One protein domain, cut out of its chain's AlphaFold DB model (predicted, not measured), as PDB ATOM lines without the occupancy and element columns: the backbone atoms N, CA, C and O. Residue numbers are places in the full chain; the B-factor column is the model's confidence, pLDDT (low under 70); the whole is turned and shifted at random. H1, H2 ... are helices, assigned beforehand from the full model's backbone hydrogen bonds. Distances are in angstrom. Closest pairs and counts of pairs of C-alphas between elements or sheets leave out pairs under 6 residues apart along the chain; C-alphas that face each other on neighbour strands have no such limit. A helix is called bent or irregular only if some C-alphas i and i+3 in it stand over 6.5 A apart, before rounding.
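Overview. This is residues 187 to 289 and 424 to 482 of the 482 residues of an uncharacterized protein of Gymnopus androsaceus JB14 (UniProt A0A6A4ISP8). Four helices, H1, H3, H4 and H5, pack in a ring of contacts to make the body, and a second group, the helical hairpin of H6 and H7 with H8 after it, is joined to it where H6 begins beside the end of H3 and H8 makes a corner with the first turns of H1. The short H2 lies in a loop far from the second group and touches no helix. The printed part has 162 residues with eight named helices, H1 to H8 in chain order, and no named strand: all helix. It is only just loose, close to compact, with a radius of gyration of the C-alphas of 18.5 A, and spans 55 by 50 by 29 A.

Arrangement. Start at H1, residues 187 to 210, a hub with H3, residues 227 to 241; each touches three helices. Their closest C-alphas, Phe 201 and Leu 232, are 6.5 A apart, at a steep tilt of 43 degrees, opposite ways. H2, residues 221 to 224, is apart from both. H4, residues 249 to 259, touches H3 at Ala 236 and Phe 251, closest C-alphas 4.6 A apart. H4 and H5, residues 271 to 287, form a helical hairpin at a shallow tilt of 23 degrees; their closest C-alphas, Pro 250 and Ser 279, are 4.2 A apart. Look next at H6, residues 431 to 447: its residues 431 to 435 alone touch H3, closest at C-alphas Ser 238 and Ile 432, 5.7 A. H6 has a kink of 27 degrees near residue 438 and is only just irregular, with C-alphas 437 and 440 6.7 A apart. It forms a helical hairpin with H7, residues 453 to 466. H8, residues 468 to 478, touches residues 189 to 193 of H1 alone, about perpendicular at 90 degrees. Every O i to N i+4 pair is within hydrogen-bond range in H1, H3, H4, H5 and H8; H6 has 11 of 13, H7 9 of 10, and H2 is too short for one.

Along the chain. Find C-alpha 187 at (-36.019, -21.546, 5.739); H1 runs 34.3 A from there. H3 is 21.0 A long, H5 24.9 A, H6 21.8 A and H7 20.5 A. H8 ends at C-alpha 478, (-32.470, -17.582, -6.702).

Size, cuts and confidence. The farthest C-alphas, Phe 217 and Ser 451, are 57.1 A apart. Residues 290 to 423 are not printed; C-alphas 289 and 424 are 26.0 A apart across that cut. The link from H4 to H5 is long. Low confidence, under 70, marks residues 215 to 224 and 479 to 482.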
ATOM      1  N   PRO A 187     -34.665 -21.000   5.588       93.00
ATOM      2  CA  PRO A 187     -36.019 -21.546   5.739       93.00
ATOM      3  C   PRO A 187     -36.864 -21.449   4.465       93.00
ATOM      4  O   PRO A 187     -37.542 -22.408   4.094       93.00
ATOM      5  N   TRP A 188     -36.759 -20.322   3.755       93.12
ATOM      6  CA  TRP A 188     -37.419 -20.106   2.470       93.12
ATOM      7  C   TRP A 188     -37.005 -21.134   1.402       93.12
ATOM      8  O   TRP A 188     -37.862 -21.618   0.668       93.12
ATOM      9  N   ILE A 189     -35.728 -21.539   1.343       92.88
ATOM     10  CA  ILE A 189     -35.263 -22.564   0.389       92.88
ATOM     11  C   ILE A 189     -35.825 -23.935   0.738       92.88
ATOM     12  O   ILE A 189     -36.278 -24.650  -0.152       92.88
ATOM     13  N   TYR A 190     -35.811 -24.313   2.018       92.56
ATOM     14  CA  TYR A 190     -36.363 -25.608   2.420       92.56
ATOM     15  C   TYR A 190     -37.851 -25.706   2.108       92.56
ATOM     16  O   TYR A 190     -38.312 -26.742   1.635       92.56
ATOM     17  N   HIS A 191     -38.592 -24.619   2.324       94.00
ATOM     18  CA  HIS A 191     -39.989 -24.540   1.927       94.00
ATOM     19  C   HIS A 191     -40.164 -24.621   0.411       94.00
ATOM     20  O   HIS A 191     -41.012 -25.385  -0.047       94.00
ATOM     21  N   ALA A 192     -39.344 -23.910  -0.367       92.81
ATOM     22  CA  ALA A 192     -39.377 -23.991  -1.824       92.81
ATOM     23  C   ALA A 192     -39.110 -25.419  -2.323       92.81
ATOM     24  O   ALA A 192     -39.783 -25.883  -3.239       92.81
ATOM     25  N   PHE A 193     -38.176 -26.137  -1.698       91.88
ATOM     26  CA  PHE A 193     -37.857 -27.522  -2.038       91.88
ATOM     27  C   PHE A 193     -38.990 -28.495  -1.673       91.88
ATOM     28  O   PHE A 193     -39.366 -29.351  -2.476       91.88
ATOM     29  N   ASP A 194     -39.580 -28.337  -0.490       92.81
ATOM     30  CA  ASP A 194     -40.750 -29.107  -0.055       92.81
ATOM     31  C   ASP A 194     -41.951 -28.852  -0.990       92.81
ATOM     32  O   ASP A 194     -42.588 -29.784  -1.486       92.81
ATOM     33  N   LEU A 195     -42.192 -27.589  -1.361       93.69
ATOM     34  CA  LEU A 195     -43.207 -27.224  -2.347       93.69
ATOM     35  C   LEU A 195     -42.911 -27.818  -3.729       93.69
ATOM     36  O   LEU A 195     -43.817 -28.367  -4.352       93.69
ATOM     37  N   ALA A 196     -41.669 -27.741  -4.211       94.00
ATOM     38  CA  ALA A 196     -41.270 -28.319  -5.492       94.00
ATOM     39  C   ALA A 196     -41.506 -29.834  -5.518       94.00
ATOM     40  O   ALA A 196     -41.997 -30.370  -6.514       94.00
ATOM     41  N   THR A 197     -41.245 -30.518  -4.404       93.62
ATOM     42  CA  THR A 197     -41.529 -31.949  -4.259       93.62
ATOM     43  C   THR A 197     -43.030 -32.229  -4.320       93.62
ATOM     44  O   THR A 197     -43.456 -33.133  -5.040       93.62
ATOM     45  N   ARG A 198     -43.864 -31.411  -3.662       94.38
ATOM     46  CA  ARG A 198     -45.329 -31.530  -3.765       94.38
ATOM     47  C   ARG A 198     -45.865 -31.248  -5.162       94.38
ATOM     48  O   ARG A 198     -46.759 -31.957  -5.615       94.38
ATOM     49  N   LEU A 199     -45.325 -30.248  -5.855       95.75
ATOM     50  CA  LEU A 199     -45.693 -29.948  -7.239       95.75
ATOM     51  C   LEU A 199     -45.256 -31.072  -8.182       95.75
ATOM     52  O   LEU A 199     -46.017 -31.453  -9.063       95.75
ATOM     53  N   THR A 200     -44.081 -31.657  -7.960       96.44
ATOM     54  CA  THR A 200     -43.615 -32.827  -8.717       96.44
ATOM     55  C   THR A 200     -44.549 -34.016  -8.507       96.44
ATOM     56  O   THR A 200     -44.967 -34.645  -9.476       96.44
ATOM     57  N   PHE A 201     -44.948 -34.286  -7.261       96.88
ATOM     58  CA  PHE A 201     -45.941 -35.314  -6.956       96.88
ATOM     59  C   PHE A 201     -47.287 -35.038  -7.642       96.88
ATOM     60  O   PHE A 201     -47.846 -35.939  -8.261       96.88
ATOM     61  N   LEU A 202     -47.776 -33.791  -7.604       97.25
ATOM     62  CA  LEU A 202     -48.994 -33.382  -8.310       97.25
ATOM     63  C   LEU A 202     -48.883 -33.639  -9.818       97.25
ATOM     64  O   LEU A 202     -49.789 -34.227 -10.399       97.25
ATOM     65  N   LEU A 203     -47.781 -33.231 -10.452       97.81
ATOM     66  CA  LEU A 203     -47.558 -33.423 -11.887       97.81
ATOM     67  C   LEU A 203     -47.515 -34.907 -12.263       97.81
ATOM     68  O   LEU A 203     -48.122 -35.303 -13.258       97.81
ATOM     69  N   LEU A 204     -46.847 -35.735 -11.457       97.56
ATOM     70  CA  LEU A 204     -46.827 -37.186 -11.651       97.56
ATOM     71  C   LEU A 204     -48.222 -37.795 -11.482       97.56
ATOM     72  O   LEU A 204     -48.603 -38.659 -12.268       97.56
ATOM     73  N   LEU A 205     -49.000 -37.325 -10.504       97.31
ATOM     74  CA  LEU A 205     -50.355 -37.810 -10.251       97.31
ATOM     75  C   LEU A 205     -51.307 -37.411 -11.384       97.31
ATOM     76  O   LEU A 205     -52.055 -38.252 -11.872       97.31
ATOM     77  N   VAL A 206     -51.236 -36.166 -11.862       97.75
ATOM     78  CA  VAL A 206     -51.974 -35.699 -13.048       97.75
ATOM     79  C   VAL A 206     -51.581 -36.516 -14.276       97.75
ATOM     80  O   VAL A 206     -52.452 -36.997 -14.994       97.75
ATOM     81  N   SER A 207     -50.280 -36.730 -14.499       97.00
ATOM     82  CA  SER A 207     -49.780 -37.561 -15.599       97.00
ATOM     83  C   SER A 207     -50.321 -38.992 -15.526       97.00
ATOM     84  O   SER A 207     -50.713 -39.545 -16.551       97.00
ATOM     85  N   TYR A 208     -50.376 -39.578 -14.327       95.81
ATOM     86  CA  TYR A 208     -50.928 -40.913 -14.102       95.81
ATOM     87  C   TYR A 208     -52.437 -40.968 -14.363       95.81
ATOM     88  O   TYR A 208     -52.909 -41.872 -15.040       95.81
ATOM     89  N   VAL A 209     -53.195 -39.993 -13.857       95.75
ATOM     90  CA  VAL A 209     -54.656 -39.935 -14.012       95.75
ATOM     91  C   VAL A 209     -55.064 -39.690 -15.467       95.75
ATOM     92  O   VAL A 209     -56.016 -40.303 -15.939       95.75
ATOM     93  N   LEU A 210     -54.360 -38.808 -16.183       95.50
ATOM     94  CA  LEU A 210     -54.656 -38.506 -17.588       95.50
ATOM     95  C   LEU A 210     -54.211 -39.625 -18.531       95.50
ATOM     96  O   LEU A 210     -54.883 -39.884 -19.525       95.50
ATOM     97  N   ASN A 211     -53.096 -40.290 -18.216       93.00
ATOM     98  CA  ASN A 211     -52.539 -41.386 -19.006       93.00
ATOM     99  C   ASN A 211     -52.351 -42.630 -18.120       93.00
ATOM    100  O   ASN A 211     -51.206 -42.975 -17.774       93.00
ATOM    101  N   PRO A 212     -53.461 -43.280 -17.714       89.25
ATOM    102  CA  PRO A 212     -53.402 -44.494 -16.917       89.25
ATOM    103  C   PRO A 212     -52.732 -45.611 -17.725       89.25
ATOM    104  O   PRO A 212     -52.859 -45.638 -18.952       89.25
ATOM    105  N   PRO A 213     -52.018 -46.542 -17.071       84.38
ATOM    106  CA  PRO A 213     -51.474 -47.700 -17.765       84.38
ATOM    107  C   PRO A 213     -52.612 -48.460 -18.458       84.38
ATOM    108  O   PRO A 213     -53.671 -48.688 -17.872       84.38
ATOM    109  N   HIS A 214     -52.412 -48.839 -19.718       78.81
ATOM    110  CA  HIS A 214     -53.368 -49.684 -20.425       78.81
ATOM    111  C   HIS A 214     -53.106 -51.151 -20.066       78.81
ATOM    112  O   HIS A 214     -51.949 -51.574 -20.110       78.81
ATOM    113  N   PRO A 215     -54.139 -51.943 -19.729       69.38
ATOM    114  CA  PRO A 215     -53.970 -53.379 -19.572       69.38
ATOM    115  C   PRO A 215     -53.615 -53.962 -20.944       69.38
ATOM    116  O   PRO A 215     -54.435 -53.958 -21.863       69.38
ATOM    117  N   ALA A 216     -52.383 -54.429 -21.120       63.12
ATOM    118  CA  ALA A 216     -52.018 -55.179 -22.306       63.12
ATOM    119  C   ALA A 216     -52.510 -56.617 -22.108       63.12
ATOM    120  O   ALA A 216     -52.102 -57.314 -21.187       63.12
ATOM    121  N   PHE A 217     -53.395 -57.090 -22.981       63.12
ATOM    122  CA  PHE A 217     -54.057 -58.393 -22.837       63.12
ATOM    123  C   PHE A 217     -53.106 -59.615 -22.726       63.12
ATOM    124  O   PHE A 217     -53.585 -60.711 -22.453       63.12
ATOM    125  N   TYR A 218     -51.785 -59.448 -22.908       56.97
ATOM    126  CA  TYR A 218     -50.800 -60.535 -22.971       56.97
ATOM    127  C   TYR A 218     -49.506 -60.358 -22.144       56.97
ATOM    128  O   TYR A 218     -48.647 -61.234 -22.229       56.97
ATOM    129  N   SER A 219     -49.315 -59.293 -21.353       56.28
ATOM    130  CA  SER A 219     -48.065 -59.114 -20.574       56.28
ATOM    131  C   SER A 219     -48.174 -59.561 -19.112       56.28
ATOM    132  O   SER A 219     -49.254 -59.582 -18.514       56.28
ATOM    133  N   GLN A 220     -47.033 -59.948 -18.531       60.88
ATOM    134  CA  GLN A 220     -46.946 -60.438 -17.154       60.88
ATOM    135  C   GLN A 220     -47.211 -59.310 -16.137       60.88
ATOM    136  O   GLN A 220     -46.785 -58.177 -16.355       60.88
ATOM    137  N   PRO A 221     -47.846 -59.597 -14.982       59.94
ATOM    138  CA  PRO A 221     -48.265 -58.584 -14.004       59.94
ATOM    139  C   PRO A 221     -47.127 -57.708 -13.443       59.94
ATOM    140  O   PRO A 221     -47.385 -56.579 -13.038       59.94
ATOM    141  N   LEU A 222     -45.873 -58.181 -13.451       59.81
ATOM    142  CA  LEU A 222     -44.708 -57.407 -12.996       59.81
ATOM    143  C   LEU A 222     -44.169 -56.400 -14.029       59.81
ATOM    144  O   LEU A 222     -43.494 -55.456 -13.630       59.81
ATOM    145  N   GLU A 223     -44.491 -56.531 -15.322       61.94
ATOM    146  CA  GLU A 223     -44.066 -55.564 -16.354       61.94
ATOM    147  C   GLU A 223     -44.848 -54.236 -16.294       61.94
ATOM    148  O   GLU A 223     -44.509 -53.283 -16.992       61.94
ATOM    149  N   TYR A 224     -45.879 -54.143 -15.446       67.75
ATOM    150  CA  TYR A 224     -46.778 -52.986 -15.363       67.75
ATOM    151  C   TYR A 224     -46.355 -51.895 -14.380       67.75
ATOM    152  O   TYR A 224     -46.920 -50.800 -14.411       67.75
ATOM    153  N   ILE A 225     -45.404 -52.172 -13.484       80.56
ATOM    154  CA  ILE A 225     -44.946 -51.175 -12.513       80.56
ATOM    155  C   ILE A 225     -43.832 -50.355 -13.163       80.56
ATOM    156  O   ILE A 225     -42.663 -50.738 -13.167       80.56
ATOM    157  N   GLY A 226     -44.215 -49.215 -13.734       87.31
ATOM    158  CA  GLY A 226     -43.285 -48.257 -14.307       87.31
ATOM    159  C   GLY A 226     -42.578 -47.403 -13.252       87.31
ATOM    160  O   GLY A 226     -42.908 -47.375 -12.063       87.31
ATOM    161  N   VAL A 227     -41.586 -46.639 -13.716       92.06
ATOM    162  CA  VAL A 227     -40.827 -45.694 -12.878       92.06
ATOM    163  C   VAL A 227     -41.750 -44.641 -12.253       92.06
ATOM    164  O   VAL A 227     -41.537 -44.233 -11.115       92.06
ATOM    165  N   ARG A 228     -42.801 -44.219 -12.966       93.81
ATOM    166  CA  ARG A 228     -43.767 -43.212 -12.502       93.81
ATOM    167  C   ARG A 228     -44.524 -43.682 -11.261       93.81
ATOM    168  O   ARG A 228     -44.671 -42.917 -10.312       93.81
ATOM    169  N   GLU A 229     -44.981 -44.926 -11.262       93.19
ATOM    170  CA  GLU A 229     -45.722 -45.556 -10.171       93.19
ATOM    171  C   GLU A 229     -44.822 -45.711  -8.941       93.19
ATOM    172  O   GLU A 229     -45.212 -45.336  -7.834       93.19
ATOM    173  N   ILE A 230     -43.575 -46.155  -9.147       93.44
ATOM    174  CA  ILE A 230     -42.563 -46.234  -8.083       93.44
ATOM    175  C   ILE A 230     -42.304 -44.847  -7.487       93.44
ATOM    176  O   ILE A 230     -42.324 -44.695  -6.268       93.44
ATOM    177  N   LEU A 231     -42.108 -43.820  -8.322       95.94
ATOM    178  CA  LEU A 231     -41.891 -42.449  -7.857       95.94
ATOM    179  C   LEU A 231     -43.092 -41.910  -7.076       95.94
ATOM    180  O   LEU A 231     -42.892 -41.296  -6.032       95.94
ATOM    181  N   LEU A 232     -44.325 -42.162  -7.526       96.00
ATOM    182  CA  LEU A 232     -45.535 -41.773  -6.795       96.00
ATOM    183  C   LEU A 232     -45.600 -42.432  -5.417       96.00
ATOM    184  O   LEU A 232     -45.873 -41.748  -4.434       96.00
ATOM    185  N   VAL A 233     -45.309 -43.730  -5.325       95.94
ATOM    186  CA  VAL A 233     -45.303 -44.456  -4.047       95.94
ATOM    187  C   VAL A 233     -44.192 -43.945  -3.129       95.94
ATOM    188  O   VAL A 233     -44.455 -43.645  -1.967       95.94
ATOM    189  N   VAL A 234     -42.967 -43.780  -3.638       95.88
ATOM    190  CA  VAL A 234     -41.827 -43.264  -2.860       95.88
ATOM    191  C   VAL A 234     -42.108 -41.849  -2.356       95.88
ATOM    192  O   VAL A 234     -41.903 -41.566  -1.176       95.88
ATOM    193  N   LEU A 235     -42.629 -40.968  -3.214       95.62
ATOM    194  CA  LEU A 235     -42.988 -39.607  -2.830       95.62
ATOM    195  C   LEU A 235     -44.150 -39.585  -1.834       95.62
ATOM    196  O   LEU A 235     -44.085 -38.828  -0.867       95.62
ATOM    197  N   ALA A 236     -45.163 -40.440  -2.001       96.12
ATOM    198  CA  ALA A 236     -46.259 -40.567  -1.045       96.12
ATOM    199  C   ALA A 236     -45.760 -41.024   0.334       96.12
ATOM    200  O   ALA A 236     -46.097 -40.400   1.337       96.12
ATOM    201  N   ILE A 237     -44.902 -42.048   0.392       95.75
ATOM    202  CA  ILE A 237     -44.273 -42.499   1.642       95.75
ATOM    203  C   ILE A 237     -43.451 -41.367   2.256       95.75
ATOM    204  O   ILE A 237     -43.601 -41.079   3.442       95.75
ATOM    205  N   SER A 238     -42.632 -40.682   1.454       94.94
ATOM    206  CA  SER A 238     -41.839 -39.553   1.936       94.94
ATOM    207  C   SER A 238     -42.733 -38.468   2.544       94.94
ATOM    208  O   SER A 238     -42.514 -38.053   3.674       94.94
ATOM    209  N   ALA A 239     -43.819 -38.077   1.886       92.31
ATOM    210  CA  ALA A 239     -44.718 -37.050   2.398       92.31
ATOM    211  C   ALA A 239     -45.503 -37.495   3.648       92.31
ATOM    212  O   ALA A 239     -45.846 -36.655   4.475       92.31
ATOM    213  N   LEU A 240     -45.760 -38.797   3.824       93.50
ATOM    214  CA  LEU A 240     -46.393 -39.347   5.030       93.50
ATOM    215  C   LEU A 240     -45.450 -39.430   6.234       93.50
ATOM    216  O   LEU A 240     -45.914 -39.383   7.370       93.50
ATOM    217  N   LEU A 241     -44.141 -39.548   6.004       91.62
ATOM    218  CA  LEU A 241     -43.127 -39.500   7.064       91.62
ATOM    219  C   LEU A 241     -42.899 -38.079   7.596       91.62
ATOM    220  O   LEU A 241     -42.261 -37.890   8.633       91.62
ATOM    221  N   ASP A 242     -43.395 -37.064   6.892       84.75
ATOM    222  CA  ASP A 242     -43.383 -35.696   7.380       84.75
ATOM    223  C   ASP A 242     -44.440 -35.494   8.483       84.75
ATOM    224  O   ASP A 242     -45.556 -36.001   8.444       84.75
ATOM    225  N   SER A 243     -44.086 -34.709   9.495       70.06
ATOM    226  CA  SER A 243     -44.832 -34.557  10.756       70.06
ATOM    227  C   SER A 243     -46.186 -33.825  10.658       70.06
ATOM    228  O   SER A 243     -46.856 -33.624  11.672       70.06
ATOM    229  N   SER A 244     -46.600 -33.384   9.468       78.00
ATOM    230  CA  SER A 244     -47.792 -32.549   9.283       78.00
ATOM    231  C   SER A 244     -49.031 -33.372   8.925       78.00
ATOM    232  O   SER A 244     -49.354 -33.542   7.748       78.00
ATOM    233  N   LEU A 245     -49.790 -33.783   9.949       77.62
ATOM    234  CA  LEU A 245     -51.073 -34.497   9.813       77.62
ATOM    235  C   LEU A 245     -52.053 -33.819   8.841       77.62
ATOM    236  O   LEU A 245     -52.720 -34.495   8.060       77.62
ATOM    237  N   LYS A 246     -52.104 -32.477   8.838       81.94
ATOM    238  CA  LYS A 246     -53.034 -31.692   8.003       81.94
ATOM    239  C   LYS A 246     -52.851 -31.934   6.500       81.94
ATOM    240  O   LYS A 246     -53.798 -31.776   5.739       81.94
ATOM    241  N   SER A 247     -51.650 -32.321   6.073       83.94
ATOM    242  CA  SER A 247     -51.309 -32.529   4.664       83.94
ATOM    243  C   SER A 247     -51.165 -33.999   4.268       83.94
ATOM    244  O   SER A 247     -50.790 -34.271   3.138       83.94
ATOM    245  N   MET A 248     -51.451 -34.956   5.159       91.06
ATOM    246  CA  MET A 248     -51.214 -36.385   4.882       91.06
ATOM    247  C   MET A 248     -52.258 -37.013   3.949       91.06
ATOM    248  O   MET A 248     -51.948 -37.980   3.257       91.06
ATOM    249  N   ALA A 249     -53.479 -36.471   3.908       93.44
ATOM    250  CA  ALA A 249     -54.620 -37.084   3.226       93.44
ATOM    251  C   ALA A 249     -54.372 -37.506   1.757       93.44
ATOM    252  O   ALA A 249     -54.579 -38.684   1.464       93.44
ATOM    253  N   PRO A 250     -53.908 -36.641   0.828       94.69
ATOM    254  CA  PRO A 250     -53.730 -37.046  -0.571       94.69
ATOM    255  C   PRO A 250     -52.639 -38.116  -0.729       94.69
ATOM    256  O   PRO A 250     -52.792 -39.080  -1.481       94.69
ATOM    257  N   PHE A 251     -51.557 -38.018   0.043       95.38
ATOM    258  CA  PHE A 251     -50.476 -39.002   0.004       95.38
ATOM    259  C   PHE A 251     -50.929 -40.360   0.550       95.38
ATOM    260  O   PHE A 251     -50.627 -41.387  -0.053       95.38
ATOM    261  N   ALA A 252     -51.723 -40.373   1.626       96.19
ATOM    262  CA  ALA A 252     -52.315 -41.589   2.178       96.19
ATOM    263  C   ALA A 252     -53.284 -42.241   1.186       96.19
ATOM    264  O   ALA A 252     -53.180 -43.435   0.931       96.19
ATOM    265  N   LEU A 253     -54.184 -41.458   0.580       96.56
ATOM    266  CA  LEU A 253     -55.124 -41.944  -0.436       96.56
ATOM    267  C   LEU A 253     -54.396 -42.558  -1.635       96.56
ATOM    268  O   LEU A 253     -54.767 -43.637  -2.090       96.56
ATOM    269  N   THR A 254     -53.332 -41.902  -2.104       96.75
ATOM    270  CA  THR A 254     -52.495 -42.410  -3.198       96.75
ATOM    271  C   THR A 254     -51.815 -43.714  -2.803       96.75
ATOM    272  O   THR A 254     -51.913 -44.700  -3.526       96.75
ATOM    273  N   LEU A 255     -51.179 -43.753  -1.629       96.50
ATOM    274  CA  LEU A 255     -50.511 -44.953  -1.139       96.50
ATOM    275  C   LEU A 255     -51.495 -46.121  -0.984       96.50
ATOM    276  O   LEU A 255     -51.208 -47.217  -1.454       96.50
ATOM    277  N   PHE A 256     -52.670 -45.893  -0.394       96.62
ATOM    278  CA  PHE A 256     -53.703 -46.918  -0.259       96.62
ATOM    279  C   PHE A 256     -54.231 -47.399  -1.612       96.62
ATOM    280  O   PHE A 256     -54.430 -48.600  -1.782       96.62
ATOM    281  N   ALA A 257     -54.403 -46.506  -2.591       96.12
ATOM    282  CA  ALA A 257     -54.825 -46.888  -3.937       96.12
ATOM    283  C   ALA A 257     -53.853 -47.882  -4.595       96.12
ATOM    284  O   ALA A 257     -54.302 -48.850  -5.208       96.12
ATOM    285  N   PHE A 258     -52.541 -47.670  -4.432       94.62
ATOM    286  CA  PHE A 258     -51.517 -48.594  -4.925       94.62
ATOM    287  C   PHE A 258     -51.426 -49.867  -4.071       94.62
ATOM    288  O   PHE A 258     -51.411 -50.962  -4.627       94.62
ATOM    289  N   LEU A 259     -51.434 -49.759  -2.737       94.75
ATOM    290  CA  LEU A 259     -51.344 -50.917  -1.837       94.75
ATOM    291  C   LEU A 259     -52.504 -51.902  -2.021       94.75
ATOM    292  O   LEU A 259     -52.268 -53.107  -2.062       94.75
ATOM    293  N   PHE A 260     -53.740 -51.416  -2.179       95.00
ATOM    294  CA  PHE A 260     -54.910 -52.279  -2.383       95.00
ATOM    295  C   PHE A 260     -54.927 -52.992  -3.736       95.00
ATOM    296  O   PHE A 260     -55.679 -53.951  -3.902       95.00
ATOM    297  N   LYS A 261     -54.135 -52.527  -4.706       90.75
ATOM    298  CA  LYS A 261     -54.077 -53.121  -6.045       90.75
ATOM    299  C   LYS A 261     -52.842 -53.963  -6.304       90.75
ATOM    300  O   LYS A 261     -52.817 -54.619  -7.341       90.75
ATOM    301  N   LEU A 262     -51.885 -54.035  -5.374       88.62
ATOM    302  CA  LEU A 262     -50.722 -54.913  -5.510       88.62
ATOM    303  C   LEU A 262     -51.163 -56.367  -5.777       88.62
ATOM    304  O   LEU A 262     -52.048 -56.869  -5.084       88.62
ATOM    305  N   PRO A 263     -50.564 -57.057  -6.769       85.19
ATOM    306  CA  PRO A 263     -49.365 -56.676  -7.532       85.19
ATOM    307  C   PRO A 263     -49.605 -55.772  -8.763       85.19
ATOM    308  O   PRO A 263     -48.648 -55.403  -9.431       85.19
ATOM    309  N   SER A 264     -50.851 -55.420  -9.083       86.62
ATOM    310  CA  SER A 264     -51.221 -54.564 -10.226       86.62
ATOM    311  C   SER A 264     -51.292 -53.061  -9.895       86.62
ATOM    312  O   SER A 264     -51.303 -52.658  -8.731       86.62
ATOM    313  N   ALA A 265     -51.370 -52.215 -10.927       89.38
ATOM    314  CA  ALA A 265     -51.613 -50.778 -10.789       89.38
ATOM    315  C   ALA A 265     -53.128 -50.451 -10.788       89.38
ATOM    316  O   ALA A 265     -53.920 -51.209 -11.346       89.38
ATOM    317  N   PRO A 266     -53.569 -49.337 -10.176       91.94
ATOM    318  CA  PRO A 266     -54.973 -48.914 -10.206       91.94
ATOM    319  C   PRO A 266     -55.416 -48.441 -11.605       91.94
ATOM    320  O   PRO A 266     -54.833 -47.499 -12.149       91.94
ATOM    321  N   PHE A 267     -56.479 -49.044 -12.155       90.88
ATOM    322  CA  PHE A 267     -57.029 -48.736 -13.487       90.88
ATOM    323  C   PHE A 267     -58.339 -47.927 -13.426       90.88
ATOM    324  O   PHE A 267     -59.065 -48.044 -12.445       90.88
ATOM    325  N   PRO A 268     -58.721 -47.174 -14.479       89.19
ATOM    326  CA  PRO A 268     -59.888 -46.274 -14.464       89.19
ATOM    327  C   PRO A 268     -61.239 -46.886 -14.083       89.19
ATOM    328  O   PRO A 268     -62.128 -46.174 -13.633       89.19
ATOM    329  N   GLN A 269     -61.408 -48.195 -14.269       86.81
ATOM    330  CA  GLN A 269     -62.644 -48.907 -13.927       86.81
ATOM    331  C   GLN A 269     -62.692 -49.336 -12.451       86.81
ATOM    332  O   GLN A 269     -63.730 -49.780 -11.965       86.81
ATOM    333  N   ASP A 270     -61.581 -49.195 -11.729       88.56
ATOM    334  CA  ASP A 270     -61.448 -49.624 -10.348       88.56
ATOM    335  C   ASP A 270     -61.785 -48.516  -9.351       88.56
ATOM    336  O   ASP A 270     -61.425 -47.350  -9.514       88.56
ATOM    337  N   PHE A 271     -62.350 -48.917  -8.211       92.44
ATOM    338  CA  PHE A 271     -62.553 -48.022  -7.070       92.44
ATOM    339  C   PHE A 271     -61.256 -47.332  -6.608       92.44
ATOM    340  O   PHE A 271     -61.272 -46.171  -6.203       92.44
ATOM    341  N   THR A 272     -60.111 -48.007  -6.699       94.50
ATOM    342  CA  THR A 272     -58.817 -47.432  -6.308       94.50
ATOM    343  C   THR A 272     -58.371 -46.287  -7.214       94.50
ATOM    344  O   THR A 272     -57.695 -45.379  -6.739       94.50
ATOM    345  N   PHE A 273     -58.793 -46.250  -8.478       94.38
ATOM    346  CA  PHE A 273     -58.543 -45.096  -9.339       94.38
ATOM    347  C   PHE A 273     -59.375 -43.879  -8.918       94.38
ATOM    348  O   PHE A 273     -58.876 -42.755  -8.943       94.38
ATOM    349  N   ASN A 274     -60.591 -44.089  -8.398       94.62
ATOM    350  CA  ASN A 274     -61.368 -43.007  -7.784       94.62
ATOM    351  C   ASN A 274     -60.666 -42.423  -6.546       94.62
ATOM    352  O   ASN A 274     -60.745 -41.217  -6.317       94.62
ATOM    353  N   LEU A 275     -59.922 -43.234  -5.780       96.62
ATOM    354  CA  LEU A 275     -59.089 -42.726  -4.680       96.62
ATOM    355  C   LEU A 275     -57.950 -41.826  -5.184       96.62
ATOM    356  O   LEU A 275     -57.626 -40.839  -4.526       96.62
ATOM    357  N   LEU A 276     -57.373 -42.120  -6.356       96.38
ATOM    358  CA  LEU A 276     -56.367 -41.261  -6.993       96.38
ATOM    359  C   LEU A 276     -56.963 -39.943  -7.493       96.38
ATOM    360  O   LEU A 276     -56.360 -38.891  -7.294       96.38
ATOM    361  N   LEU A 277     -58.158 -39.981  -8.085       96.44
ATOM    362  CA  LEU A 277     -58.898 -38.776  -8.469       96.44
ATOM    363  C   LEU A 277     -59.219 -37.908  -7.247       96.44
ATOM    364  O   LEU A 277     -58.993 -36.699  -7.267       96.44
ATOM    365  N   LEU A 278     -59.685 -38.525  -6.158       96.56
ATOM    366  CA  LEU A 278     -59.942 -37.822  -4.905       96.56
ATOM    367  C   LEU A 278     -58.655 -37.226  -4.325       96.56
ATOM    368  O   LEU A 278     -58.648 -36.064  -3.926       96.56
ATOM    369  N   SER A 279     -57.561 -37.992  -4.317       97.06
ATOM    370  CA  SER A 279     -56.233 -37.513  -3.917       97.06
ATOM    371  C   SER A 279     -55.818 -36.279  -4.720       97.06
ATOM    372  O   SER A 279     -55.414 -35.278  -4.129       97.06
ATOM    373  N   LEU A 280     -55.987 -36.311  -6.045       97.19
ATOM    374  CA  LEU A 280     -55.663 -35.200  -6.934       97.19
ATOM    375  C   LEU A 280     -56.466 -33.943  -6.582       97.19
ATOM    376  O   LEU A 280     -55.889 -32.870  -6.411       97.19
ATOM    377  N   VAL A 281     -57.784 -34.080  -6.423       96.31
ATOM    378  CA  VAL A 281     -58.669 -32.968  -6.050       96.31
ATOM    379  C   VAL A 281     -58.265 -32.385  -4.695       96.31
ATOM    380  O   VAL A 281     -58.072 -31.175  -4.575       96.31
ATOM    381  N   VAL A 282     -58.072 -33.235  -3.682       94.75
ATOM    382  CA  VAL A 282     -57.658 -32.807  -2.338       94.75
ATOM    383  C   VAL A 282     -56.302 -32.102  -2.380       94.75
ATOM    384  O   VAL A 282     -56.141 -31.068  -1.735       94.75
ATOM    385  N   LEU A 283     -55.340 -32.612  -3.151       94.25
ATOM    386  CA  LEU A 283     -54.012 -32.014  -3.278       94.25
ATOM    387  C   LEU A 283     -54.064 -30.622  -3.924       94.25
ATOM    388  O   LEU A 283     -53.394 -29.710  -3.442       94.25
ATOM    389  N   ILE A 284     -54.884 -30.439  -4.967       94.44
ATOM    390  CA  ILE A 284     -55.096 -29.128  -5.601       94.44
ATOM    391  C   ILE A 284     -55.663 -28.138  -4.580       94.44
ATOM    392  O   ILE A 284     -55.117 -27.049  -4.419       94.44
ATOM    393  N   PHE A 285     -56.698 -28.523  -3.827       91.75
ATOM    394  CA  PHE A 285     -57.250 -27.661  -2.778       91.75
ATOM    395  C   PHE A 285     -56.224 -27.340  -1.685       91.75
ATOM    396  O   PHE A 285     -56.137 -26.194  -1.247       91.75
ATOM    397  N   GLN A 286     -55.410 -28.317  -1.274       91.75
ATOM    398  CA  GLN A 286     -54.388 -28.121  -0.244       91.75
ATOM    399  C   GLN A 286     -53.321 -27.090  -0.626       91.75
ATOM    400  O   GLN A 286     -52.821 -26.402   0.263       91.75
ATOM    401  N   LEU A 287     -52.997 -26.924  -1.914       91.12
ATOM    402  CA  LEU A 287     -52.047 -25.896  -2.358       91.12
ATOM    403  C   LEU A 287     -52.533 -24.470  -2.057       91.12
ATOM    404  O   LEU A 287     -51.716 -23.576  -1.841       91.12
ATOM    405  N   HIS A 288     -53.846 -24.262  -1.992       89.81
ATOM    406  CA  HIS A 288     -54.450 -22.961  -1.707       89.81
ATOM    407  C   HIS A 288     -54.692 -22.706  -0.215       89.81
ATOM    408  O   HIS A 288     -55.078 -21.598   0.156       89.81
ATOM    409  N   LEU A 289     -54.467 -23.698   0.651       90.94
ATOM    410  CA  LEU A 289     -54.637 -23.523   2.089       90.94
ATOM    411  C   LEU A 289     -53.470 -22.714   2.683       90.94
ATOM    412  O   LEU A 289     -52.323 -22.891   2.261       90.94
ATOM    413  N   TYR A 424     -30.742 -28.636  10.640       86.38
ATOM    414  CA  TYR A 424     -30.599 -29.759   9.704       86.38
ATOM    415  C   TYR A 424     -31.940 -30.411   9.300       86.38
ATOM    416  O   TYR A 424     -32.147 -31.606   9.555       86.38
ATOM    417  N   PRO A 425     -32.876 -29.655   8.690       89.50
ATOM    418  CA  PRO A 425     -34.159 -30.202   8.278       89.50
ATOM    419  C   PRO A 425     -33.975 -31.101   7.049       89.50
ATOM    420  O   PRO A 425     -33.267 -30.749   6.106       89.50
ATOM    421  N   PHE A 426     -34.637 -32.257   7.044       91.69
ATOM    422  CA  PHE A 426     -34.675 -33.165   5.897       91.69
ATOM    423  C   PHE A 426     -36.019 -33.003   5.191       91.69
ATOM    424  O   PHE A 426     -37.007 -33.570   5.660       91.69
ATOM    425  N   PRO A 427     -36.107 -32.211   4.112       91.38
ATOM    426  CA  PRO A 427     -37.349 -32.103   3.365       91.38
ATOM    427  C   PRO A 427     -37.606 -33.386   2.548       91.38
ATOM    428  O   PRO A 427     -36.660 -34.128   2.256       91.38
ATOM    429  N   PRO A 428     -38.860 -33.675   2.159       91.56
ATOM    430  CA  PRO A 428     -39.164 -34.773   1.245       91.56
ATOM    431  C   PRO A 428     -38.406 -34.599  -0.083       91.56
ATOM    432  O   PRO A 428     -38.303 -33.466  -0.544       91.56
ATOM    433  N   PRO A 429     -37.868 -35.667  -0.706       93.12
ATOM    434  CA  PRO A 429     -37.939 -37.073  -0.294       93.12
ATOM    435  C   PRO A 429     -36.830 -37.518   0.684       93.12
ATOM    436  O   PRO A 429     -36.805 -38.671   1.116       93.12
ATOM    437  N   PHE A 430     -35.892 -36.636   1.046       93.62
ATOM    438  CA  PHE A 430     -34.733 -36.976   1.884       93.62
ATOM    439  C   PHE A 430     -35.093 -37.340   3.328       93.62
ATOM    440  O   PHE A 430     -34.287 -37.940   4.039       93.62
ATOM    441  N   ASN A 431     -36.306 -37.031   3.777       93.44
ATOM    442  CA  ASN A 431     -36.807 -37.472   5.077       93.44
ATOM    443  C   ASN A 431     -36.934 -39.000   5.214       93.44
ATOM    444  O   ASN A 431     -36.943 -39.499   6.341       93.44
ATOM    445  N   ILE A 432     -36.951 -39.753   4.107       94.06
ATOM    446  CA  ILE A 432     -36.795 -41.213   4.134       94.06
ATOM    447  C   ILE A 432     -35.416 -41.577   4.702       94.06
ATOM    448  O   ILE A 432     -35.328 -42.414   5.598       94.06
ATOM    449  N   LEU A 433     -34.347 -40.900   4.258       94.00
ATOM    450  CA  LEU A 433     -32.991 -41.114   4.783       94.00
ATOM    451  C   LEU A 433     -32.928 -40.771   6.272       94.00
ATOM    452  O   LEU A 433     -32.391 -41.546   7.058       94.00
ATOM    453  N   TYR A 434     -33.530 -39.651   6.679       93.38
ATOM    454  CA  TYR A 434     -33.635 -39.305   8.098       93.38
ATOM    455  C   TYR A 434     -34.367 -40.391   8.894       93.38
ATOM    456  O   TYR A 434     -33.905 -40.798   9.957       93.38
ATOM    457  N   SER A 435     -35.486 -40.894   8.377       93.25
ATOM    458  CA  SER A 435     -36.270 -41.927   9.055       93.25
ATOM    459  C   SER A 435     -35.466 -43.215   9.242       93.25
ATOM    460  O   SER A 435     -35.416 -43.746  10.350       93.25
ATOM    461  N   ILE A 436     -34.782 -43.671   8.189       94.81
ATOM    462  CA  ILE A 436     -34.006 -44.917   8.183       94.81
ATOM    463  C   ILE A 436     -32.742 -44.811   9.041       94.81
ATOM    464  O   ILE A 436     -32.475 -45.704   9.840       94.81
ATOM    465  N   PHE A 437     -31.962 -43.739   8.890       94.81
ATOM    466  CA  PHE A 437     -30.640 -43.633   9.514       94.81
ATOM    467  C   PHE A 437     -30.642 -42.925  10.868       94.81
ATOM    468  O   PHE A 437     -29.713 -43.124  11.646       94.81
ATOM    469  N   ILE A 438     -31.655 -42.103  11.161       92.94
ATOM    470  CA  ILE A 438     -31.713 -41.307  12.392       92.94
ATOM    471  C   ILE A 438     -32.926 -41.683  13.236       92.94
ATOM    472  O   ILE A 438     -32.740 -42.122  14.363       92.94
ATOM    473  N   ALA A 439     -34.157 -41.557  12.731       91.31
ATOM    474  CA  ALA A 439     -35.352 -41.701  13.568       91.31
ATOM    475  C   ALA A 439     -35.541 -43.126  14.114       91.31
ATOM    476  O   ALA A 439     -35.782 -43.290  15.310       91.31
ATOM    477  N   ILE A 440     -35.407 -44.148  13.259       92.94
ATOM    478  CA  ILE A 440     -35.531 -45.554  13.668       92.94
ATOM    479  C   ILE A 440     -34.393 -45.938  14.631       92.94
ATOM    480  O   ILE A 440     -34.702 -46.403  15.729       92.94
ATOM    481  N   PRO A 441     -33.099 -45.695  14.323       93.50
ATOM    482  CA  PRO A 441     -32.019 -45.957  15.271       93.50
ATOM    483  C   PRO A 441     -32.153 -45.174  16.572       93.50
ATOM    484  O   PRO A 441     -31.911 -45.739  17.631       93.50
ATOM    485  N   LEU A 442     -32.582 -43.910  16.525       90.81
ATOM    486  CA  LEU A 442     -32.828 -43.111  17.725       90.81
ATOM    487  C   LEU A 442     -33.888 -43.775  18.602       90.81
ATOM    488  O   LEU A 442     -33.639 -43.960  19.784       90.81
ATOM    489  N   PHE A 443     -35.021 -44.183  18.027       90.81
ATOM    490  CA  PHE A 443     -36.080 -44.880  18.757       90.81
ATOM    491  C   PHE A 443     -35.586 -46.189  19.390       90.81
ATOM    492  O   PHE A 443     -35.880 -46.472  20.552       90.81
ATOM    493  N   VAL A 444     -34.792 -46.969  18.650       93.44
ATOM    494  CA  VAL A 444     -34.203 -48.222  19.142       93.44
ATOM    495  C   VAL A 444     -33.206 -47.945  20.275       93.44
ATOM    496  O   VAL A 444     -33.303 -48.551  21.337       93.44
ATOM    497  N   LEU A 445     -32.283 -46.996  20.111       92.00
ATOM    498  CA  LEU A 445     -31.293 -46.655  21.136       92.00
ATOM    499  C   LEU A 445     -31.930 -46.028  22.381       92.00
ATOM    500  O   LEU A 445     -31.483 -46.322  23.488       92.00
ATOM    501  N   THR A 446     -32.983 -45.215  22.232       88.12
ATOM    502  CA  THR A 446     -33.715 -44.665  23.383       88.12
ATOM    503  C   THR A 446     -34.449 -45.756  24.148       88.12
ATOM    504  O   THR A 446     -34.496 -45.693  25.373       88.12
ATOM    505  N   LEU A 447     -34.963 -46.783  23.460       93.00
ATOM    506  CA  LEU A 447     -35.535 -47.967  24.110       93.00
ATOM    507  C   LEU A 447     -34.479 -48.698  24.963       93.00
ATOM    508  O   LEU A 447     -34.766 -49.113  26.085       93.00
ATOM    509  N   PHE A 448     -33.236 -48.778  24.477       93.50
ATOM    510  CA  PHE A 448     -32.107 -49.404  25.181       93.50
ATOM    511  C   PHE A 448     -31.316 -48.468  26.112       93.50
ATOM    512  O   PHE A 448     -30.340 -48.909  26.710       93.50
ATOM    513  N   HIS A 449     -31.725 -47.203  26.274       90.19
ATOM    514  CA  HIS A 449     -31.044 -46.204  27.115       90.19
ATOM    515  C   HIS A 449     -29.558 -45.970  26.754       90.19
ATOM    516  O   HIS A 449     -28.744 -45.638  27.615       90.19
ATOM    517  N   ILE A 450     -29.196 -46.127  25.478       90.25
ATOM    518  CA  ILE A 450     -27.828 -45.921  24.979       90.25
ATOM    519  C   ILE A 450     -27.628 -44.445  24.601       90.25
ATOM    520  O   ILE A 450     -28.569 -43.765  24.187       90.25
ATOM    521  N   SER A 451     -26.401 -43.931  24.738       86.75
ATOM    522  CA  SER A 451     -26.065 -42.554  24.364       86.75
ATOM    523  C   SER A 451     -26.274 -42.294  22.865       86.75
ATOM    524  O   SER A 451     -25.925 -43.100  22.004       86.75
ATOM    525  N   THR A 452     -26.849 -41.136  22.541       85.56
ATOM    526  CA  THR A 452     -27.285 -40.770  21.181       85.56
ATOM    527  C   THR A 452     -26.407 -39.700  20.530       85.56
ATOM    528  O   THR A 452     -26.716 -39.229  19.436       85.56
ATOM    529  N   SER A 453     -25.290 -39.321  21.160       84.50
ATOM    530  CA  SER A 453     -24.417 -38.231  20.696       84.50
ATOM    531  C   SER A 453     -23.881 -38.455  19.277       84.50
ATOM    532  O   SER A 453     -23.880 -37.529  18.467       84.50
ATOM    533  N   PHE A 454     -23.513 -39.692  18.929       87.38
ATOM    534  CA  PHE A 454     -23.059 -40.044  17.579       87.38
ATOM    535  C   PHE A 454     -24.126 -39.792  16.497       87.38
ATOM    536  O   PHE A 454     -23.784 -39.376  15.388       87.38
ATOM    537  N   LEU A 455     -25.416 -39.987  16.805       87.19
ATOM    538  CA  LEU A 455     -26.497 -39.772  15.836       87.19
ATOM    539  C   LEU A 455     -26.626 -38.301  15.431       87.19
ATOM    540  O   LEU A 455     -26.968 -38.022  14.287       87.19
ATOM    541  N   ILE A 456     -26.306 -37.365  16.328       84.94
ATOM    542  CA  ILE A 456     -26.320 -35.926  16.028       84.94
ATOM    543  C   ILE A 456     -25.235 -35.594  14.992       84.94
ATOM    544  O   ILE A 456     -25.487 -34.882  14.016       84.94
ATOM    545  N   THR A 457     -24.036 -36.153  15.164       88.00
ATOM    546  CA  THR A 457     -22.933 -36.001  14.205       88.00
ATOM    547  C   THR A 457     -23.276 -36.646  12.863       88.00
ATOM    548  O   THR A 457     -23.087 -36.027  11.815       88.00
ATOM    549  N   LEU A 458     -23.849 -37.853  12.881       91.62
ATOM    550  CA  LEU A 458     -24.293 -38.548  11.673       91.62
ATOM    551  C   LEU A 458     -25.383 -37.761  10.929       91.62
ATOM    552  O   LEU A 458     -25.289 -37.600   9.715       91.62
ATOM    553  N   GLN A 459     -26.374 -37.219  11.645       92.25
ATOM    554  CA  GLN A 459     -27.434 -36.385  11.075       92.25
ATOM    555  C   GLN A 459     -26.844 -35.185  10.333       92.25
ATOM    556  O   GLN A 459     -27.229 -34.916   9.196       92.25
ATOM    557  N   ARG A 460     -25.883 -34.489  10.950       88.81
ATOM    558  CA  ARG A 460     -25.192 -33.340  10.352       88.81
ATOM    559  C   ARG A 460     -24.466 -33.728   9.064       88.81
ATOM    560  O   ARG A 460     -24.599 -33.035   8.057       88.81
ATOM    561  N   ILE A 461     -23.718 -34.832   9.082       91.44
ATOM    562  CA  ILE A 461     -22.969 -35.316   7.913       91.44
ATOM    563  C   ILE A 461     -23.929 -35.705   6.784       91.44
ATOM    564  O   ILE A 461     -23.780 -35.215   5.666       91.44
ATOM    565  N   LEU A 462     -24.946 -36.522   7.079       94.00
ATOM    566  CA  LEU A 462     -25.958 -36.928   6.102       94.00
ATOM    567  C   LEU A 462     -26.655 -35.714   5.491       94.00
ATOM    568  O   LEU A 462     -26.816 -35.634   4.276       94.00
ATOM    569  N   TRP A 463     -27.023 -34.740   6.321       94.06
ATOM    570  CA  TRP A 463     -27.668 -33.526   5.852       94.06
ATOM    571  C   TRP A 463     -26.762 -32.729   4.900       94.06
ATOM    572  O   TRP A 463     -27.194 -32.354   3.808       94.06
ATOM    573  N   ARG A 464     -25.485 -32.528   5.256       92.38
ATOM    574  CA  ARG A 464     -24.530 -31.771   4.427       92.38
ATOM    575  C   ARG A 464     -24.230 -32.443   3.090       92.38
ATOM    576  O   ARG A 464     -23.977 -31.726   2.124       92.38
ATOM    577  N   VAL A 465     -24.260 -33.777   3.042       93.75
ATOM    578  CA  VAL A 465     -24.006 -34.572   1.831       93.75
ATOM    579  C   VAL A 465     -25.237 -34.643   0.928       93.75
ATOM    580  O   VAL A 465     -25.103 -34.481  -0.281       93.75
ATOM    581  N   PHE A 466     -26.431 -34.870   1.485       93.31
ATOM    582  CA  PHE A 466     -27.630 -35.140   0.684       93.31
ATOM    583  C   PHE A 466     -28.537 -33.931   0.474       93.31
ATOM    584  O   PHE A 466     -29.106 -33.804  -0.601       93.31
ATOM    585  N   VAL A 467     -28.699 -33.051   1.465       92.44
ATOM    586  CA  VAL A 467     -29.643 -31.920   1.391       92.44
ATOM    587  C   VAL A 467     -28.918 -30.628   1.027       92.44
ATOM    588  O   VAL A 467     -29.366 -29.884   0.153       92.44
ATOM    589  N   GLY A 468     -27.773 -30.382   1.664       90.69
ATOM    590  CA  GLY A 468     -26.990 -29.162   1.481       90.69
ATOM    591  C   GLY A 468     -26.665 -28.812   0.018       90.69
ATOM    592  O   GLY A 468     -26.857 -27.650  -0.347       90.69
ATOM    593  N   PRO A 469     -26.249 -29.753  -0.862       93.12
ATOM    594  CA  PRO A 469     -25.846 -29.391  -2.220       93.12
ATOM    595  C   PRO A 469     -27.027 -28.875  -3.042       93.12
ATOM    596  O   PRO A 469     -26.893 -27.909  -3.789       93.12
ATOM    597  N   PHE A 470     -28.210 -29.467  -2.852       90.56
ATOM    598  CA  PHE A 470     -29.437 -29.028  -3.512       90.56
ATOM    599  C   PHE A 470     -29.878 -27.657  -3.011       90.56
ATOM    600  O   PHE A 470     -30.248 -26.802  -3.814       90.56
ATOM    601  N   ALA A 471     -29.795 -27.419  -1.700       88.69
ATOM    602  CA  ALA A 471     -30.117 -26.121  -1.119       88.69
ATOM    603  C   ALA A 471     -29.145 -25.022  -1.591       88.69
ATOM    604  O   ALA A 471     -29.583 -23.923  -1.933       88.69
ATOM    605  N   ALA A 472     -27.849 -25.327  -1.699       88.56
ATOM    606  CA  ALA A 472     -26.847 -24.409  -2.231       88.56
ATOM    607  C   ALA A 472     -27.107 -24.063  -3.708       88.56
ATOM    608  O   ALA A 472     -27.098 -22.887  -4.074       88.56
ATOM    609  N   VAL A 473     -27.406 -25.061  -4.548       90.06
ATOM    610  CA  VAL A 473     -27.769 -24.841  -5.960       90.06
ATOM    611  C   VAL A 473     -29.046 -24.011  -6.072       90.06
ATOM    612  O   VAL A 473     -29.077 -23.040  -6.826       90.06
ATOM    613  N   ALA A 474     -30.077 -24.325  -5.283       87.50
ATOM    614  CA  ALA A 474     -31.310 -23.544  -5.248       87.50
ATOM    615  C   ALA A 474     -31.039 -22.082  -4.857       87.50
ATOM    616  O   ALA A 474     -31.517 -21.171  -5.532       87.50
ATOM    617  N   ARG A 475     -30.201 -21.840  -3.835       85.88
ATOM    618  CA  ARG A 475     -29.804 -20.479  -3.443       85.88
ATOM    619  C   ARG A 475     -29.138 -19.736  -4.594       85.88
ATOM    620  O   ARG A 475     -29.509 -18.593  -4.851       85.88
ATOM    621  N   LEU A 476     -28.198 -20.374  -5.293       86.19
ATOM    622  CA  LEU A 476     -27.489 -19.781  -6.431       86.19
ATOM    623  C   LEU A 476     -28.438 -19.414  -7.578       86.19
ATOM    624  O   LEU A 476     -28.323 -18.321  -8.124       86.19
ATOM    625  N   LEU A 477     -29.413 -20.272  -7.891       83.69
ATOM    626  CA  LEU A 477     -30.430 -19.988  -8.911       83.69
ATOM    627  C   LEU A 477     -31.334 -18.812  -8.518       83.69
ATOM    628  O   LEU A 477     -31.770 -18.043  -9.371       83.69
ATOM    629  N   THR A 478     -31.596 -18.646  -7.221       78.38
ATOM    630  CA  THR A 478     -32.470 -17.582  -6.702       78.38
ATOM    631  C   THR A 478     -31.753 -16.262  -6.432       78.38
ATOM    632  O   THR A 478     -32.417 -15.249  -6.266       78.38
ATOM    633  N   PHE A 479     -30.415 -16.232  -6.448       63.91
ATOM    634  CA  PHE A 479     -29.620 -15.020  -6.204       63.91
ATOM    635  C   PHE A 479     -29.846 -13.916  -7.258       63.91
ATOM    636  O   PHE A 479     -29.484 -12.767  -7.025       63.91
ATOM    637  N   GLY A 480     -30.446 -14.259  -8.406       52.41
ATOM    638  CA  GLY A 480     -30.858 -13.318  -9.452       52.41
ATOM    639  C   GLY A 480     -32.304 -12.816  -9.349       52.41
ATOM    640  O   GLY A 480     -32.718 -12.026 -10.196       52.41
ATOM    641  N   LEU A 481     -33.080 -13.267  -8.359       52.75
ATOM    642  CA  LEU A 481     -34.455 -12.820  -8.126       52.75
ATOM    643  C   LEU A 481     -34.490 -11.883  -6.899       52.75
ATOM    644  O   LEU A 481     -33.916 -12.239  -5.869       52.75
ATOM    645  N   PRO A 482     -35.096 -10.686  -7.016       42.91
ATOM    646  CA  PRO A 482     -35.064  -9.637  -5.990       42.91
ATOM    647  C   PRO A 482     -35.793  -9.981  -4.682       42.91
ATOM    648  O   PRO A 482     -36.804 -10.724  -4.719       42.91
TER     649      PRO A 482